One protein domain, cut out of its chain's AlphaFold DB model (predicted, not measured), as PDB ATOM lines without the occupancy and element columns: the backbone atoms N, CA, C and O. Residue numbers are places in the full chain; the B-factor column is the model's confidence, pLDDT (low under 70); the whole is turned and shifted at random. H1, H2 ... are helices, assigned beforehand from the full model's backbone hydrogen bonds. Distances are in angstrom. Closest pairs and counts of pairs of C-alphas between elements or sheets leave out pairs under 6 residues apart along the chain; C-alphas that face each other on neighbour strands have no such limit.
ATOM      1  N   ALA A 179      33.136 -22.814  22.878       94.38
ATOM      2  CA  ALA A 179      31.825 -22.787  22.228       94.38
ATOM      3  C   ALA A 179      30.711 -22.305  23.166       94.38
ATOM      4  O   ALA A 179      29.906 -21.473  22.756       94.38
ATOM      5  N   ASP A 180      30.729 -22.728  24.432       94.56
ATOM      6  CA  ASP A 180      29.743 -22.283  25.428       94.56
ATOM      7  C   ASP A 180      29.802 -20.762  25.645       94.56
ATOM      8  O   ASP A 180      28.778 -20.087  25.755       94.56
ATOM      9  N   PHE A 181      31.010 -20.184  25.666       94.56
ATOM     10  CA  PHE A 181      31.167 -18.732  25.769       94.56
ATOM     11  C   PHE A 181      30.687 -18.006  24.513       94.56
ATOM     12  O   PHE A 181      30.118 -16.921  24.628       94.56
ATOM     13  N   VAL A 182      30.911 -18.586  23.331       94.31
ATOM     14  CA  VAL A 182      30.410 -18.030  22.069       94.31
ATOM     15  C   VAL A 182      28.884 -18.032  22.058       94.31
ATOM     16  O   VAL A 182      28.300 -16.993  21.769       94.31
ATOM     17  N   GLU A 183      28.239 -19.129  22.463       94.75
ATOM     18  CA  GLU A 183      26.775 -19.214  22.551       94.75
ATOM     19  C   GLU A 183      26.200 -18.140  23.487       94.75
ATOM     20  O   GLU A 183      25.248 -17.444  23.132       94.75
ATOM     21  N   ILE A 184      26.817 -17.938  24.659       93.88
ATOM     22  CA  ILE A 184      26.406 -16.889  25.604       93.88
ATOM     23  C   ILE A 184      26.560 -15.494  24.986       93.88
ATOM     24  O   ILE A 184      25.661 -14.661  25.112       93.88
ATOM     25  N   LEU A 185      27.689 -15.219  24.330       93.50
ATOM     26  CA  LEU A 185      27.946 -13.922  23.702       93.50
ATOM     27  C   LEU A 185      26.957 -13.631  22.570       93.50
ATOM     28  O   LEU A 185      26.417 -12.526  22.508       93.50
ATOM     29  N   GLU A 186      26.685 -14.617  21.715       92.31
ATOM     30  CA  GLU A 186      25.708 -14.505  20.629       92.31
ATOM     31  C   GLU A 186      24.280 -14.325  21.168       92.31
ATOM     32  O   GLU A 186      23.514 -13.525  20.624       92.31
ATOM     33  N   ALA A 187      23.926 -14.995  22.270       93.88
ATOM     34  CA  ALA A 187      22.637 -14.813  22.936       93.88
ATOM     35  C   ALA A 187      22.476 -13.388  23.491       93.88
ATOM     36  O   ALA A 187      21.478 -12.726  23.198       93.88
ATOM     37  N   ILE A 188      23.475 -12.874  24.221       90.50
ATOM     38  CA  ILE A 188      23.452 -11.495  24.742       90.50
ATOM     39  C   ILE A 188      23.383 -10.493  23.588       90.50
ATOM     40  O   ILE A 188      22.615  -9.536  23.646       90.50
ATOM     41  N   GLU A 189      24.152 -10.707  22.519       89.25
ATOM     42  CA  GLU A 189      24.130  -9.824  21.352       89.25
ATOM     43  C   GLU A 189      22.754  -9.815  20.678       89.25
ATOM     44  O   GLU A 189      22.257  -8.749  20.310       89.25
ATOM     45  N   SER A 190      22.114 -10.981  20.554       91.06
ATOM     46  CA  SER A 190      20.775 -11.099  19.977       91.06
ATOM     47  C   SER A 190      19.688 -10.451  20.842       91.06
ATOM     48  O   SER A 190      18.692  -9.973  20.294       91.06
ATOM     49  N   GLU A 191      19.822 -10.478  22.168       93.19
ATOM     50  CA  GLU A 191      18.792  -9.995  23.098       93.19
ATOM     51  C   GLU A 191      18.973  -8.521  23.485       93.19
ATOM     52  O   GLU A 191      18.002  -7.760  23.510       93.19
ATOM     53  N   GLU A 192      20.208  -8.109  23.764       90.56
ATOM     54  CA  GLU A 192      20.551  -6.796  24.326       90.56
ATOM     55  C   GLU A 192      21.401  -5.928  23.382       90.56
ATOM     56  O   GLU A 192      21.538  -4.719  23.595       90.56
ATOM     57  N   GLY A 193      21.923  -6.509  22.300       87.88
ATOM     58  CA  GLY A 193      22.723  -5.822  21.290       87.88
ATOM     59  C   GLY A 193      24.236  -5.944  21.497       87.88
ATOM     60  O   GLY A 193      24.732  -6.353  22.548       87.88
ATOM     61  N   TYR A 194      24.985  -5.539  20.470       84.81
ATOM     62  CA  TYR A 194      26.444  -5.675  20.408       84.81
ATOM     63  C   TYR A 194      27.183  -5.064  21.609       84.81
ATOM     64  O   TYR A 194      28.071  -5.699  22.170       84.81
ATOM     65  N   GLU A 195      26.808  -3.857  22.051       85.00
ATOM     66  CA  GLU A 195      27.492  -3.189  23.171       85.00
ATOM     67  C   GLU A 195      27.355  -3.954  24.494       85.00
ATOM     68  O   GLU A 195      28.294  -3.973  25.291       85.00
ATOM     69  N   ALA A 196      26.219  -4.621  24.723       85.12
ATOM     70  CA  ALA A 196      26.009  -5.444  25.910       85.12
ATOM     71  C   ALA A 196      26.885  -6.705  25.869       85.12
ATOM     72  O   ALA A 196      27.584  -7.007  26.839       85.12
ATOM     73  N   ALA A 197      26.933  -7.386  24.721       86.38
ATOM     74  CA  ALA A 197      27.794  -8.551  24.523       86.38
ATOM     75  C   ALA A 197      29.282  -8.186  24.628       86.38
ATOM     76  O   ALA A 197      30.051  -8.881  25.290       86.38
ATOM     77  N   ARG A 198      29.687  -7.043  24.065       85.19
ATOM     78  CA  ARG A 198      31.049  -6.502  24.180       85.19
ATOM     79  C   ARG A 198      31.411  -6.165  25.624       85.19
ATOM     80  O   ARG A 198      32.520  -6.459  26.072       85.19
ATOM     81  N   PHE A 199      30.481  -5.567  26.367       85.69
ATOM     82  CA  PHE A 199      30.666  -5.302  27.788       85.69
ATOM     83  C   PHE A 199      30.846  -6.605  28.570       85.69
ATOM     84  O   PHE A 199      31.793  -6.711  29.347       85.69
ATOM     85  N   PHE A 200      30.023  -7.625  28.313       88.00
ATOM     86  CA  PHE A 200      30.170  -8.943  28.931       88.00
ATOM     87  C   PHE A 200      31.507  -9.610  28.576       88.00
ATOM     88  O   PHE A 200      32.216 -10.070  29.472       88.00
ATOM     89  N   ALA A 201      31.911  -9.575  27.301       87.38
ATOM     90  CA  ALA A 201      33.193 -10.102  26.835       87.38
ATOM     91  C   ALA A 201      34.388  -9.496  27.591       87.38
ATOM     92  O   ALA A 201      35.375 -10.187  27.832       87.38
ATOM     93  N   SER A 202      34.291  -8.233  28.028       82.00
ATOM     94  CA  SER A 202      35.349  -7.571  28.808       82.00
ATOM     95  C   SER A 202      35.570  -8.156  30.211       82.00
ATOM     96  O   SER A 202      36.624  -7.921  30.805       82.00
ATOM     97  N   TYR A 203      34.610  -8.929  30.732       83.69
ATOM     98  CA  TYR A 203      34.726  -9.655  32.001       83.69
ATOM     99  C   TYR A 203      35.206 -11.096  31.834       83.69
ATOM    100  O   TYR A 203      35.500 -11.751  32.837       83.69
ATOM    101  N   LEU A 204      35.285 -11.603  30.601       86.06
ATOM    102  CA  LEU A 204      35.805 -12.939  30.349       86.06
ATOM    103  C   LEU A 204      37.313 -12.974  30.608       86.06
ATOM    104  O   LEU A 204      38.062 -12.068  30.234       86.06
ATOM    105  N   ASP A 205      37.772 -14.049  31.243       83.44
ATOM    106  CA  ASP A 205      39.195 -14.255  31.482       83.44
ATOM    107  C   ASP A 205      39.887 -14.685  30.182       83.44
ATOM    108  O   ASP A 205      39.917 -15.862  29.809       83.44
ATOM    109  N   PHE A 206      40.480 -13.699  29.510       84.75
ATOM    110  CA  PHE A 206      41.250 -13.886  28.285       84.75
ATOM    111  C   PHE A 206      42.375 -14.925  28.428       84.75
ATOM    112  O   PHE A 206      42.647 -15.676  27.487       84.75
ATOM    113  N   GLY A 207      43.031 -14.994  29.593       80.56
ATOM    114  CA  GLY A 207      44.119 -15.939  29.846       80.56
ATOM    115  C   GLY A 207      43.615 -17.375  29.948       80.56
ATOM    116  O   GLY A 207      44.229 -18.291  29.390       80.56
ATOM    117  N   THR A 208      42.469 -17.567  30.602       85.38
ATOM    118  CA  THR A 208      41.816 -18.878  30.702       85.38
ATOM    119  C   THR A 208      41.343 -19.365  29.330       85.38
ATOM    120  O   THR A 208      41.710 -20.469  28.929       85.38
ATOM    121  N   LEU A 209      40.644 -18.530  28.553       89.06
ATOM    122  CA  LEU A 209      40.200 -18.879  27.191       89.06
ATOM    123  C   LEU A 209      41.377 -19.178  26.253       89.06
ATOM    124  O   LEU A 209      41.356 -20.148  25.498       89.06
ATOM    125  N   THR A 210      42.454 -18.395  26.350       87.00
ATOM    126  CA  THR A 210      43.694 -18.647  25.604       87.00
ATOM    127  C   THR A 210      44.332 -19.979  26.000       87.00
ATOM    128  O   THR A 210      44.801 -20.713  25.135       87.00
ATOM    129  N   SER A 211      44.322 -20.334  27.287       86.19
ATOM    130  CA  SER A 211      44.863 -21.615  27.757       86.19
ATOM    131  C   SER A 211      44.048 -22.809  27.247       86.19
ATOM    132  O   SER A 211      44.619 -23.853  26.934       86.19
ATOM    133  N   MET A 212      42.725 -22.654  27.121       91.50
ATOM    134  CA  MET A 212      41.850 -23.666  26.516       91.50
ATOM    135  C   MET A 212      42.185 -23.865  25.036       91.50
ATOM    136  O   MET A 212      42.423 -24.993  24.608       91.50
ATOM    137  N   ALA A 213      42.311 -22.767  24.287       92.81
ATOM    138  CA  ALA A 213      42.722 -22.807  22.888       92.81
ATOM    139  C   ALA A 213      44.129 -23.405  22.705       92.81
ATOM    140  O   ALA A 213      44.349 -24.216  21.809       92.81
ATOM    141  N   MET A 214      45.084 -23.066  23.581       90.81
ATOM    142  CA  MET A 214      46.423 -23.667  23.581       90.81
ATOM    143  C   MET A 214      46.365 -25.184  23.745       90.81
ATOM    144  O   MET A 214      47.054 -25.876  23.002       90.81
ATOM    145  N   GLY A 215      45.533 -25.688  24.665       89.62
ATOM    146  CA  GLY A 215      45.339 -27.126  24.868       89.62
ATOM    147  C   GLY A 215      44.793 -27.828  23.623       89.62
ATOM    148  O   GLY A 215      45.237 -28.927  23.291       89.62
ATOM    149  N   PHE A 216      43.892 -27.175  22.888       93.94
ATOM    150  CA  PHE A 216      43.409 -27.687  21.609       93.94
ATOM    151  C   PHE A 216      44.500 -27.712  20.533       93.94
ATOM    152  O   PHE A 216      44.713 -28.727  19.871       93.94
ATOM    153  N   ILE A 217      45.254 -26.620  20.398       91.81
ATOM    154  CA  ILE A 217      46.315 -26.487  19.390       91.81
ATOM    155  C   ILE A 217      47.499 -27.425  19.662       91.81
ATOM    156  O   ILE A 217      48.085 -27.957  18.716       91.81
ATOM    157  N   SER A 218      47.856 -27.653  20.929       90.62
ATOM    158  CA  SER A 218      48.904 -28.605  21.317       90.62
ATOM    159  C   SER A 218      48.460 -30.067  21.197       90.62
ATOM    160  O   SER A 218      49.310 -30.957  21.144       90.62
ATOM    161  N   GLY A 219      47.148 -30.317  21.117       88.44
ATOM    162  CA  GLY A 219      46.548 -31.651  21.109       88.44
ATOM    163  C   GLY A 219      46.368 -32.269  22.501       88.44
ATOM    164  O   GLY A 219      46.033 -33.450  22.592       88.44
ATOM    165  N   ASP A 220      46.580 -31.497  23.571       85.56
ATOM    166  CA  ASP A 220      46.345 -31.926  24.956       85.56
ATOM    167  C   ASP A 220      44.843 -32.022  25.282       85.56
ATOM    168  O   ASP A 220      44.434 -32.831  26.118       85.56
ATOM    169  N   ASP A 221      44.017 -31.218  24.608       86.38
ATOM    170  CA  ASP A 221      42.556 -31.249  24.678       86.38
ATOM    171  C   ASP A 221      41.970 -31.421  23.266       86.38
ATOM    172  O   ASP A 221      41.905 -30.460  22.507       86.38
ATOM    173  N   PRO A 222      41.547 -32.629  22.864       87.69
ATOM    174  CA  PRO A 222      41.066 -32.866  21.509       87.69
ATOM    175  C   PRO A 222      39.637 -32.352  21.264       87.69
ATOM    176  O   PRO A 222      39.104 -32.622  20.185       87.69
ATOM    177  N   ASN A 223      38.985 -31.681  22.228       91.38
ATOM    178  CA  ASN A 223      37.616 -31.202  22.042       91.38
ATOM    179  C   ASN A 223      37.569 -30.085  20.969       91.38
ATOM    180  O   ASN A 223      38.126 -29.010  21.203       91.38
ATOM    181  N   PRO A 224      36.892 -30.290  19.818       92.88
ATOM    182  CA  PRO A 224      36.756 -29.266  18.777       92.88
ATOM    183  C   PRO A 224      36.006 -28.006  19.232       92.88
ATOM    184  O   PRO A 224      36.157 -26.958  18.612       92.88
ATOM    185  N   GLU A 225      35.241 -28.069  20.322       93.75
ATOM    186  CA  GLU A 225      34.574 -26.907  20.929       93.75
ATOM    187  C   GLU A 225      35.562 -25.930  21.589       93.75
ATOM    188  O   GLU A 225      35.177 -24.842  22.011       93.75
ATOM    189  N   ASN A 226      36.848 -26.296  21.656       94.44
ATOM    190  CA  ASN A 226      37.948 -25.429  22.066       94.44
ATOM    191  C   ASN A 226      38.797 -24.924  20.880       94.44
ATOM    192  O   ASN A 226      39.892 -24.401  21.091       94.44
ATOM    193  N   ASP A 227      38.321 -25.060  19.636       94.88
ATOM    194  CA  ASP A 227      38.998 -24.475  18.475       94.88
ATOM    195  C   ASP A 227      39.041 -22.938  18.598       94.88
ATOM    196  O   ASP A 227      38.000 -22.294  18.653       94.88
ATOM    197  N   PRO A 228      40.208 -22.274  18.606       94.12
ATOM    198  CA  PRO A 228      40.257 -20.812  18.698       94.12
ATOM    199  C   PRO A 228      39.509 -20.084  17.573       94.12
ATOM    200  O   PRO A 228      39.141 -18.923  17.744       94.12
ATOM    201  N   ASN A 229      39.278 -20.739  16.430       93.75
ATOM    202  CA  ASN A 229      38.636 -20.141  15.259       93.75
ATOM    203  C   ASN A 229      37.108 -20.009  15.373       93.75
ATOM    204  O   ASN A 229      36.506 -19.380  14.498       93.75
ATOM    205  N   ILE A 230      36.486 -20.600  16.403       93.31
ATOM    206  CA  ILE A 230      35.047 -20.433  16.667       93.31
ATOM    207  C   ILE A 230      34.721 -19.115  17.376       93.31
ATOM    208  O   ILE A 230      33.590 -18.655  17.285       93.31
ATOM    209  N   MET A 231      35.689 -18.492  18.060       92.75
ATOM    210  CA  MET A 231      35.471 -17.227  18.761       92.75
ATOM    211  C   MET A 231      35.342 -16.071  17.756       92.75
ATOM    212  O   MET A 231      36.296 -15.818  17.010       92.75
ATOM    213  N   PRO A 232      34.214 -15.335  17.735       89.62
ATOM    214  CA  PRO A 232      34.061 -14.198  16.840       89.62
ATOM    215  C   PRO A 232      35.080 -13.099  17.135       89.62
ATOM    216  O   PRO A 232      35.229 -12.621  18.266       89.62
ATOM    217  N   THR A 233      35.757 -12.645  16.081       87.44
ATOM    218  CA  THR A 233      36.836 -11.649  16.185       87.44
ATOM    219  C   THR A 233      36.375 -10.296  16.725       87.44
ATOM    220  O   THR A 233      37.185  -9.578  17.310       87.44
ATOM    221  N   ARG A 234      35.079  -9.966  16.599       83.88
ATOM    222  CA  ARG A 234      34.457  -8.764  17.187       83.88
ATOM    223  C   ARG A 234      34.458  -8.742  18.718       83.88
ATOM    224  O   ARG A 234      34.296  -7.666  19.294       83.88
ATOM    225  N   PHE A 235      34.656  -9.895  19.363       87.31
ATOM    226  CA  PHE A 235      34.789 -10.011  20.815       87.31
ATOM    227  C   PHE A 235      36.246 -10.179  21.238       87.31
ATOM    228  O   PHE A 235      36.726  -9.417  22.078       87.31
ATOM    229  N   MET A 236      36.964 -11.150  20.664       88.44
ATOM    230  CA  MET A 236      38.388 -11.366  20.940       88.44
ATOM    231  C   MET A 236      39.053 -12.295  19.916       88.44
ATOM    232  O   MET A 236      38.390 -13.078  19.246       88.44
ATOM    233  N   ILE A 237      40.387 -12.244  19.841       90.69
ATOM    234  CA  ILE A 237      41.205 -13.177  19.052       90.69
ATOM    235  C   ILE A 237      41.975 -14.080  20.020       90.69
ATOM    236  O   ILE A 237      42.751 -13.583  20.839       90.69
ATOM    237  N   LEU A 238      41.760 -15.395  19.929       93.75
ATOM    238  CA  LEU A 238      42.387 -16.390  20.803       93.75
ATOM    239  C   LEU A 238      43.695 -16.939  20.221       93.75
ATOM    240  O   LEU A 238      43.957 -16.864  19.018       93.75
ATOM    241  N   TYR A 239      44.522 -17.522  21.089       93.50
ATOM    242  CA  TYR A 239      45.767 -18.166  20.676       93.50
ATOM    243  C   TYR A 239      45.520 -19.296  19.673       93.50
ATOM    244  O   TYR A 239      44.679 -20.157  19.899       93.50
ATOM    245  N   GLY A 240      46.286 -19.313  18.583       92.69
ATOM    246  CA  GLY A 240      46.152 -20.288  17.505       92.69
ATOM    247  C   GLY A 240      45.038 -19.994  16.499       92.69
ATOM    248  O   GLY A 240      44.878 -20.773  15.560       92.69
ATOM    249  N   ALA A 241      44.301 -18.886  16.650       93.56
ATOM    250  CA  ALA A 241      43.387 -18.408  15.616       93.56
ATOM    251  C   ALA A 241      44.153 -18.169  14.304       93.56
ATOM    252  O   ALA A 241      45.269 -17.654  14.321       93.56
ATOM    253  N   ASP A 242      43.569 -18.550  13.175       92.44
ATOM    254  CA  ASP A 242      44.163 -18.433  11.844       92.44
ATOM    255  C   ASP A 242      43.172 -17.734  10.923       92.44
ATOM    256  O   ASP A 242      42.074 -18.246  10.707       92.44
ATOM    257  N   ASP A 243      43.558 -16.598  10.337       89.50
ATOM    258  CA  ASP A 243      42.679 -15.813   9.461       89.50
ATOM    259  C   ASP A 243      42.091 -16.638   8.303       89.50
ATOM    260  O   ASP A 243      41.010 -16.329   7.809       89.50
ATOM    261  N   ALA A 244      42.768 -17.712   7.875       87.31
ATOM    262  CA  ALA A 244      42.265 -18.616   6.839       87.31
ATOM    263  C   ALA A 244      41.144 -19.566   7.313       87.31
ATOM    264  O   ALA A 244      40.493 -20.203   6.482       87.31
ATOM    265  N   LYS A 245      40.957 -19.709   8.628       88.25
ATOM    266  CA  LYS A 245      40.038 -20.663   9.273       88.25
ATOM    267  C   LYS A 245      38.989 -19.999  10.160       88.25
ATOM    268  O   LYS A 245      38.068 -20.695  10.584       88.25
ATOM    269  N   LEU A 246      39.127 -18.702  10.440       84.44
ATOM    270  CA  LEU A 246      38.145 -17.933  11.198       84.44
ATOM    271  C   LEU A 246      36.745 -18.151  10.625       84.44
ATOM    272  O   LEU A 246      36.495 -17.907   9.442       84.44
ATOM    273  N   GLN A 247      35.835 -18.623  11.475       72.06
ATOM    274  CA  GLN A 247      34.468 -18.928  11.058       72.06
ATOM    275  C   GLN A 247      33.634 -17.653  10.893       72.06
ATOM    276  O   GLN A 247      32.797 -17.577   9.995       72.06
ATOM    277  N   GLN A 248      33.904 -16.645  11.729       67.81
ATOM    278  CA  GLN A 248      33.264 -15.333  11.695       67.81
ATOM    279  C   GLN A 248      34.336 -14.228  11.749       67.81
ATOM    280  O   GLN A 248      34.988 -13.993  12.773       67.81
ATOM    281  N   ILE A 249      34.558 -13.575  10.604       66.94
ATOM    282  CA  ILE A 249      35.318 -12.322  10.512       66.94
ATOM    283  C   ILE A 249      34.285 -11.215  10.366       66.94
ATOM    284  O   ILE A 249      33.783 -10.979   9.265       66.94
ATOM    285  N   ASP A 250      33.948 -10.577  11.477       65.00
ATOM    286  CA  ASP A 250      32.844  -9.627  11.502       65.00
ATOM    287  C   ASP A 250      33.310  -8.196  11.314       65.00
ATOM    288  O   ASP A 250      34.444  -7.814  11.625       65.00
ATOM    289  N   ASP A 251      32.374  -7.391  10.834       58.59
ATOM    290  CA  ASP A 251      32.545  -5.959  10.732       58.59
ATOM    291  C   ASP A 251      32.448  -5.373  12.135       58.59
ATOM    292  O   ASP A 251      31.412  -5.436  12.801       58.59
ATOM    293  N   HIS A 252      33.564  -4.831  12.612       57.72
ATOM    294  CA  HIS A 252      33.580  -4.115  13.872       57.72
ATOM    295  C   HIS A 252      32.700  -2.857  13.714       57.72
ATOM    296  O   HIS A 252      32.923  -2.087  12.779       57.72
ATOM    297  N   PRO A 253      31.707  -2.608  14.589       53.38
ATOM    298  CA  PRO A 253      30.775  -1.490  14.410       53.38
ATOM    299  C   PRO A 253      31.442  -0.115  14.563       53.38
ATOM    300  O   PRO A 253      30.902   0.881  14.080       53.38
ATOM    301  N   ASP A 254      32.638  -0.059  15.159       54.91
ATOM    302  CA  ASP A 254      33.524   1.112  15.096       54.91
ATOM    303  C   ASP A 254      34.140   1.281  13.690       54.91
ATOM    304  O   ASP A 254      35.340   1.100  13.477       54.91
ATOM    305  N   CYS A 255      33.314   1.670  12.716       53.31
ATOM    306  CA  CYS A 255      33.762   2.185  11.423       53.31
ATOM    307  C   CYS A 255      34.228   3.637  11.587       53.31
ATOM    308  O   CYS A 255      33.478   4.583  11.322       53.31
ATOM    309  N   ALA A 256      35.469   3.835  12.032       46.38
ATOM    310  CA  ALA A 256      36.109   5.136  11.886       46.38
ATOM    311  C   ALA A 256      36.244   5.456  10.383       46.38
ATOM    312  O   ALA A 256      36.710   4.635   9.601       46.38
ATOM    313  N   ASP A 257      35.785   6.638   9.970       51.66
ATOM    314  CA  ASP A 257      35.977   7.195   8.621       51.66
ATOM    315  C   ASP A 257      35.335   6.435   7.441       51.66
ATOM    316  O   ASP A 257      35.625   6.721   6.280       51.66
ATOM    317  N   GLY A 258      34.390   5.527   7.707       52.91
ATOM    318  CA  GLY A 258      33.674   4.792   6.655       52.91
ATOM    319  C   GLY A 258      34.529   3.746   5.933       52.91
ATOM    320  O   GLY A 258      34.095   3.219   4.907       52.91
ATOM    321  N   GLU A 259      35.714   3.441   6.468       55.41
ATOM    322  CA  GLU A 259      36.525   2.297   6.065       55.41
ATOM    323  C   GLU A 259      36.240   1.100   6.983       55.41
ATOM    324  O   GLU A 259      36.141   1.210   8.205       55.41
ATOM    325  N   GLU A 260      36.070  -0.068   6.371       53.97
ATOM    326  CA  GLU A 260      35.740  -1.320   7.048       53.97
ATOM    327  C   GLU A 260      37.019  -1.915   7.661       53.97
ATOM    328  O   GLU A 260      37.809  -2.588   6.993       53.97
ATOM    329  N   HIS A 261      37.268  -1.638   8.942       61.00
ATOM    330  CA  HIS A 261      38.413  -2.198   9.661       61.00
ATOM    331  C   HIS A 261      38.037  -3.532  10.315       61.00
ATOM    332  O   HIS A 261      37.667  -3.592  11.487       61.00
ATOM    333  N   LYS A 262      38.146  -4.628   9.555       69.81
ATOM    334  CA  LYS A 262      37.941  -5.987  10.086       69.81
ATOM    335  C   LYS A 262      39.011  -6.309  11.131       69.81
ATOM    336  O   LYS A 262      40.207  -6.179  10.851       69.81
ATOM    337  N   MET A 263      38.610  -6.757  12.317       76.56
ATOM    338  CA  MET A 263      39.567  -7.213  13.324       76.56
ATOM    339  C   MET A 263      40.015  -8.637  12.977       76.56
ATOM    340  O   MET A 263      39.204  -9.549  12.910       76.56
ATOM    341  N   ASN A 264      41.302  -8.829  12.694       86.81
ATOM    342  CA  ASN A 264      41.884 -10.129  12.355       86.81
ATOM    343  C   ASN A 264      43.362 -10.182  12.779       86.81
ATOM    344  O   ASN A 264      43.925  -9.176  13.233       86.81
ATOM    345  N   VAL A 265      43.995 -11.349  12.663       89.75
ATOM    346  CA  VAL A 265      45.381 -11.550  13.103       89.75
ATOM    347  C   VAL A 265      46.345 -10.695  12.281       89.75
ATOM    348  O   VAL A 265      47.245 -10.072  12.852       89.75
ATOM    349  N   ALA A 266      46.162 -10.614  10.962       89.19
ATOM    350  CA  ALA A 266      47.009  -9.807  10.085       89.19
ATOM    351  C   ALA A 266      47.010  -8.314  10.472       89.19
ATOM    352  O   ALA A 266      48.070  -7.686  10.570       89.19
ATOM    353  N   ASN A 267      45.838  -7.750  10.763       87.62
ATOM    354  CA  ASN A 267      45.678  -6.359  11.182       87.62
ATOM    355  C   ASN A 267      46.222  -6.133  12.594       87.62
ATOM    356  O   ASN A 267      46.890  -5.124  12.832       87.62
ATOM    357  N   LEU A 268      46.034  -7.087  13.512       89.25
ATOM    358  CA  LEU A 268      46.664  -7.032  14.832       89.25
ATOM    359  C   LEU A 268      48.195  -7.015  14.719       89.25
ATOM    360  O   LEU A 268      48.848  -6.181  15.347       89.25
ATOM    361  N   ARG A 269      48.783  -7.878  13.879       91.62
ATOM    362  CA  ARG A 269      50.230  -7.881  13.596       91.62
ATOM    363  C   ARG A 269      50.689  -6.548  13.018       91.62
ATOM    364  O   ARG A 269      51.719  -6.020  13.436       91.62
ATOM    365  N   MET A 270      49.932  -5.980  12.077       88.00
ATOM    366  CA  MET A 270      50.219  -4.651  11.538       88.00
ATOM    367  C   MET A 270      50.233  -3.595  12.648       88.00
ATOM    368  O   MET A 270      51.211  -2.854  12.761       88.00
ATOM    369  N   GLY A 271      49.214  -3.577  13.510       87.81
ATOM    370  CA  GLY A 271      49.131  -2.671  14.656       87.81
ATOM    371  C   GLY A 271      50.305  -2.829  15.625       87.81
ATOM    372  O   GLY A 271      50.968  -1.850  15.965       87.81
ATOM    373  N   LEU A 272      50.634  -4.062  16.016       86.94
ATOM    374  CA  LEU A 272      51.758  -4.352  16.910       86.94
ATOM    375  C   LEU A 272      53.101  -3.899  16.312       86.94
ATOM    376  O   LEU A 272      53.905  -3.280  17.010       86.94
ATOM    377  N   ARG A 273      53.339  -4.105  15.010       88.44
ATOM    378  CA  ARG A 273      54.552  -3.587  14.349       88.44
ATOM    379  C   ARG A 273      54.624  -2.068  14.359       88.44
ATOM    380  O   ARG A 273      55.681  -1.519  14.661       88.44
ATOM    381  N   LEU A 274      53.514  -1.389  14.061       86.88
ATOM    382  CA  LEU A 274      53.446   0.077  14.109       86.88
ATOM    383  C   LEU A 274      53.753   0.616  15.513       86.88
ATOM    384  O   LEU A 274      54.331   1.692  15.652       86.88
ATOM    385  N   LEU A 275      53.431  -0.157  16.550       84.38
ATOM    386  CA  LEU A 275      53.739   0.151  17.948       84.38
ATOM    387  C   LEU A 275      55.166  -0.246  18.381       84.38
ATOM    388  O   LEU A 275      55.542   0.009  19.530       84.38
ATOM    389  N   GLY A 276      55.964  -0.822  17.476       84.81
ATOM    390  CA  GLY A 276      57.373  -1.166  17.682       84.81
ATOM    391  C   GLY A 276      57.637  -2.599  18.150       84.81
ATOM    392  O   GLY A 276      58.765  -2.900  18.542       84.81
ATOM    393  N   TYR A 277      56.640  -3.487  18.123       86.38
ATOM    394  CA  TYR A 277      56.830  -4.897  18.467       86.38
ATOM    395  C   TYR A 277      57.403  -5.685  17.284       86.38
ATOM    396  O   TYR A 277      56.986  -5.522  16.136       86.38
ATOM    397  N   ALA A 278      58.358  -6.570  17.573       85.88
ATOM    398  CA  ALA A 278      59.006  -7.418  16.580       85.88
ATOM    399  C   ALA A 278      58.150  -8.660  16.279       85.88
ATOM    400  O   ALA A 278      58.419  -9.744  16.787       85.88
ATOM    401  N   VAL A 279      57.110  -8.483  15.464       89.12
ATOM    402  CA  VAL A 279      56.274  -9.573  14.941       89.12
ATOM    403  C   VAL A 279      56.348  -9.598  13.415       89.12
ATOM    404  O   VAL A 279      56.351  -8.547  12.776       89.12
ATOM    405  N   GLU A 280      56.443 -10.788  12.825       87.69
ATOM    406  CA  GLU A 280      56.483 -10.969  11.367       87.69
ATOM    407  C   GLU A 280      55.075 -10.934  10.749       87.69
ATOM    408  O   GLU A 280      54.069 -10.958  11.464       87.69
ATOM    409  N   ASP A 281      54.984 -10.859   9.419       87.44
ATOM    410  CA  ASP A 281      53.711 -11.019   8.710       87.44
ATOM    411  C   ASP A 281      53.222 -12.473   8.793       87.44
ATOM    412  O   ASP A 281      54.010 -13.412   8.701       87.44
ATOM    413  N   GLY A 282      51.913 -12.665   8.952       86.94
ATOM    414  CA  GLY A 282      51.305 -13.991   9.050       86.94
ATOM    415  C   GLY A 282      49.807 -13.929   9.336       86.94
ATOM    416  O   GLY A 282      49.289 -12.873   9.692       86.94
ATOM    417  N   SER A 283      49.126 -15.066   9.187       86.56
ATOM    418  CA  SER A 283      47.684 -15.212   9.439       86.56
ATOM    419  C   SER A 283      47.356 -15.867  10.781       86.56
ATOM    420  O   SER A 283      46.210 -15.828  11.204       86.56
ATOM    421  N   VAL A 284      48.342 -16.476  11.448       92.12
ATOM    422  CA  VAL A 284      48.136 -17.270  12.669       92.12
ATOM    423  C   VAL A 284      48.506 -16.464  13.904       92.12
ATOM    424  O   VAL A 284      49.537 -15.794  13.917       92.12
ATOM    425  N   TYR A 285      47.696 -16.515  14.951       93.81
ATOM    426  CA  TYR A 285      47.999 -15.928  16.246       93.81
ATOM    427  C   TYR A 285      48.943 -16.872  17.008       93.81
ATOM    428  O   TYR A 285      48.509 -17.767  17.728       93.81
ATOM    429  N   ASP A 286      50.244 -16.714  16.782       89.31
ATOM    430  CA  ASP A 286      51.302 -17.576  17.322       89.31
ATOM    431  C   ASP A 286      51.916 -17.031  18.625       89.31
ATOM    432  O   ASP A 286      51.518 -15.981  19.132       89.31
ATOM    433  N   ASP A 287      52.919 -17.732  19.163       86.88
ATOM    434  CA  ASP A 287      53.649 -17.340  20.374       86.88
ATOM    435  C   ASP A 287      54.214 -15.913  20.312       86.88
ATOM    436  O   ASP A 287      54.183 -15.185  21.308       86.88
ATOM    437  N   TYR A 288      54.721 -15.485  19.153       85.69
ATOM    438  CA  TYR A 288      55.318 -14.159  19.003       85.69
ATOM    439  C   TYR A 288      54.253 -13.069  19.075       85.69
ATOM    440  O   TYR A 288      54.439 -12.070  19.777       85.69
ATOM    441  N   VAL A 289      53.120 -13.272  18.395       90.31
ATOM    442  CA  VAL A 289      51.974 -12.353  18.464       90.31
ATOM    443  C   VAL A 289      51.366 -12.352  19.852       90.31
ATOM    444  O   VAL A 289      51.112 -11.278  20.387       90.31
ATOM    445  N   TYR A 290      51.187 -13.523  20.462       87.88
ATOM    446  CA  TYR A 290      50.647 -13.647  21.808       87.88
ATOM    447  C   TYR A 290      51.483 -12.871  22.820       87.88
ATOM    448  O   TYR A 290      50.947 -12.039  23.553       87.88
ATOM    449  N   MET A 291      52.804 -13.063  22.812       81.00
ATOM    450  CA  MET A 291      53.702 -12.357  23.723       81.00
ATOM    451  C   MET A 291      53.725 -10.851  23.454       81.00
ATOM    452  O   MET A 291      53.661 -10.066  24.401       81.00
ATOM    453  N   ALA A 292      53.765 -10.427  22.188       83.81
ATOM    454  CA  ALA A 292      53.704  -9.011  21.832       83.81
ATOM    455  C   ALA A 292      52.373  -8.368  22.255       83.81
ATOM    456  O   ALA A 292      52.363  -7.260  22.794       83.81
ATOM    457  N   HIS A 293      51.255  -9.074  22.079       87.81
ATOM    458  CA  HIS A 293      49.935  -8.603  22.476       87.81
ATOM    459  C   HIS A 293      49.799  -8.530  24.003       87.81
ATOM    460  O   HIS A 293      49.358  -7.505  24.518       87.81
ATOM    461  N   LEU A 294      50.265  -9.538  24.750       81.56
ATOM    462  CA  LEU A 294      50.325  -9.482  26.215       81.56
ATOM    463  C   LEU A 294      51.189  -8.316  26.704       81.56
ATOM    464  O   LEU A 294      50.792  -7.599  27.619       81.56
ATOM    465  N   GLN A 295      52.355  -8.092  26.093       78.44
ATOM    466  CA  GLN A 295      53.214  -6.955  26.422       78.44
ATOM    467  C   GLN A 295      52.541  -5.621  26.100       78.44
ATOM    468  O   GLN A 295      52.700  -4.666  26.856       78.44
ATOM    469  N   TYR A 296      51.790  -5.540  25.001       85.06
ATOM    470  CA  TYR A 296      50.983  -4.371  24.672       85.06
ATOM    471  C   TYR A 296      49.881  -4.141  25.703       85.06
ATOM    472  O   TYR A 296      49.779  -3.038  26.229       85.06
ATOM    473  N   MET A 297      49.109  -5.166  26.069       81.56
ATOM    474  CA  MET A 297      48.076  -5.055  27.100       81.56
ATOM    475  C   MET A 297      48.668  -4.688  28.459       81.56
ATOM    476  O   MET A 297      48.147  -3.799  29.124       81.56
ATOM    477  N   ALA A 298      49.787  -5.302  28.847       70.94
ATOM    478  CA  ALA A 298      50.508  -4.971  30.068       70.94
ATOM    479  C   ALA A 298      51.034  -3.535  30.027       70.94
ATOM    480  O   ALA A 298      50.887  -2.820  31.009       70.94
ATOM    481  N   ARG A 299      51.572  -3.075  28.890       74.19
ATOM    482  CA  ARG A 299      51.970  -1.677  28.680       74.19
ATOM    483  C   ARG A 299      50.769  -0.742  28.720       74.19
ATOM    484  O   ARG A 299      50.897   0.337  29.263       74.19
ATOM    485  N   CYS A 300      49.614  -1.119  28.189       73.75
ATOM    486  CA  CYS A 300      48.384  -0.332  28.263       73.75
ATOM    487  C   CYS A 300      47.843  -0.275  29.690       73.75
ATOM    488  O   CYS A 300      47.456   0.794  30.137       73.75
ATOM    489  N   ALA A 301      47.865  -1.382  30.430       66.75
ATOM    490  CA  ALA A 301      47.499  -1.433  31.840       66.75
ATOM    491  C   ALA A 301      48.488  -0.632  32.696       66.75
ATOM    492  O   ALA A 301      48.069   0.147  33.543       66.75
ATOM    493  N   GLN A 302      49.789  -0.743  32.419       59.31
ATOM    494  CA  GLN A 302      50.837   0.073  33.022       59.31
ATOM    495  C   GLN A 302      50.753   1.522  32.591       59.31
ATOM    496  O   GLN A 302      51.078   2.353  33.399       59.31
ATOM    497  N   ASN A 303      50.327   1.858  31.377       56.28
ATOM    498  CA  ASN A 303      50.120   3.233  30.932       56.28
ATOM    499  C   ASN A 303      48.807   3.792  31.456       56.28
ATOM    500  O   ASN A 303      48.714   5.000  31.529       56.28
ATOM    501  N   ARG A 304      47.819   2.949  31.796       52.31
ATOM    502  CA  ARG A 304      46.598   3.295  32.543       52.31
ATOM    503  C   ARG A 304      46.911   3.509  34.028       52.31
ATOM    504  O   ARG A 304      46.364   4.419  34.633       52.31
ATOM    505  N   ALA A 305      47.820   2.710  34.593       43.16
ATOM    506  CA  ALA A 305      48.308   2.822  35.971       43.16
ATOM    507  C   ALA A 305      49.387   3.914  36.146       43.16
ATOM    508  O   ALA A 305      49.407   4.601  37.156       43.16
ATOM    509  N   ASN A 306      50.232   4.101  35.129       40.53
ATOM    510  CA  ASN A 306      51.151   5.214  34.873       40.53
ATOM    511  C   ASN A 306      50.484   6.240  33.942       40.53
ATOM    512  O   ASN A 306      51.191   6.978  33.249       40.53
ATOM    513  N   ILE A 307      49.145   6.371  33.968       41.06
ATOM    514  CA  ILE A 307      48.570   7.715  33.837       41.06
ATOM    515  C   ILE A 307      48.993   8.382  35.130       41.06
ATOM    516  O   ILE A 307      48.291   8.422  36.136       41.06
TER     517      ILE A 307
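What this domain is: This is residues 179 to 307 of the 406 residues of an uncharacterized protein of Fibrobacter sp (UniProt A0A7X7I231). Two pairs of helices, H1 with H2 and H4 with H5, lie on opposite sides of a core of loop, residues 226 to 241, and H3 packs on this loop by itself. H1 and H2 make a helical hairpin, H4 and H5 cross at a steep angle, and residues 297 to 307, of which 297 to 305 belong to H5, stick out free. The printed part has 129 residues, with five named helices, H1 to H5 in chain order, and no named strand. The class is all helix, though named elements hold 64 of the residues, under half. The whole is compact, with a radius of gyration of the C-alphas of 14.9 A and spans of 38 by 36 by 30 A.

How they stand to each other: H1, residues 179 to 192, and H2, residues 194 to 201, form a helical hairpin across a tight link. They touch through residues 185 to 189 of H1 alone, and the closest C-alphas are those of Glu 189 and Ala 197, 5.0 A apart. They run opposite ways at a steep tilt of 37 degrees, only just beyond shallow. H3, residues 206 to 218, follows over a tight link and touches no helix. H4, residues 265 to 274, and H5, residues 287 to 305, touch through residues 289 to 296 of H5 alone. The closest C-alphas are those of Arg 269 and Val 289, 6.8 A apart. H4 and H5 run the same way at a steep tilt of 56 degrees. H1 and H2 are each apart from H3, H4 and H5, and H3 is apart from H4 and from H5. In H1, H2, H3, H4 and H5 every O i to N i+4 pair is within hydrogen-bond range.

Where its parts are: H1, residues 179 to 192, begins at C-alpha 179 at (31.825, -22.787, 22.228) and is 19.7 A long from first to last C-alpha. H2, residues 194 to 201, measures 10.3 A. H3, residues 206 to 218, begins at C-alpha 206 at (41.250, -13.886, 28.285) and measures 18.0 A. H4, residues 265 to 274, measures 14.2 A. H5, residues 287 to 305, is the longest helix by residues, measures 26.0 A and ends at C-alpha 305 at (48.308, 2.822, 35.971).

The domain as a whole: The two C-alphas farthest apart are those of Asp 220 and Asp 257, at 43.6 A. The printed part has no cut. The links H3 to H4, with 46 residues, and H4 to H5, with 12, are long. The mean pLDDT of the printed part is 82.6, and residues 248 to 262 and 301 to 307 are under 70.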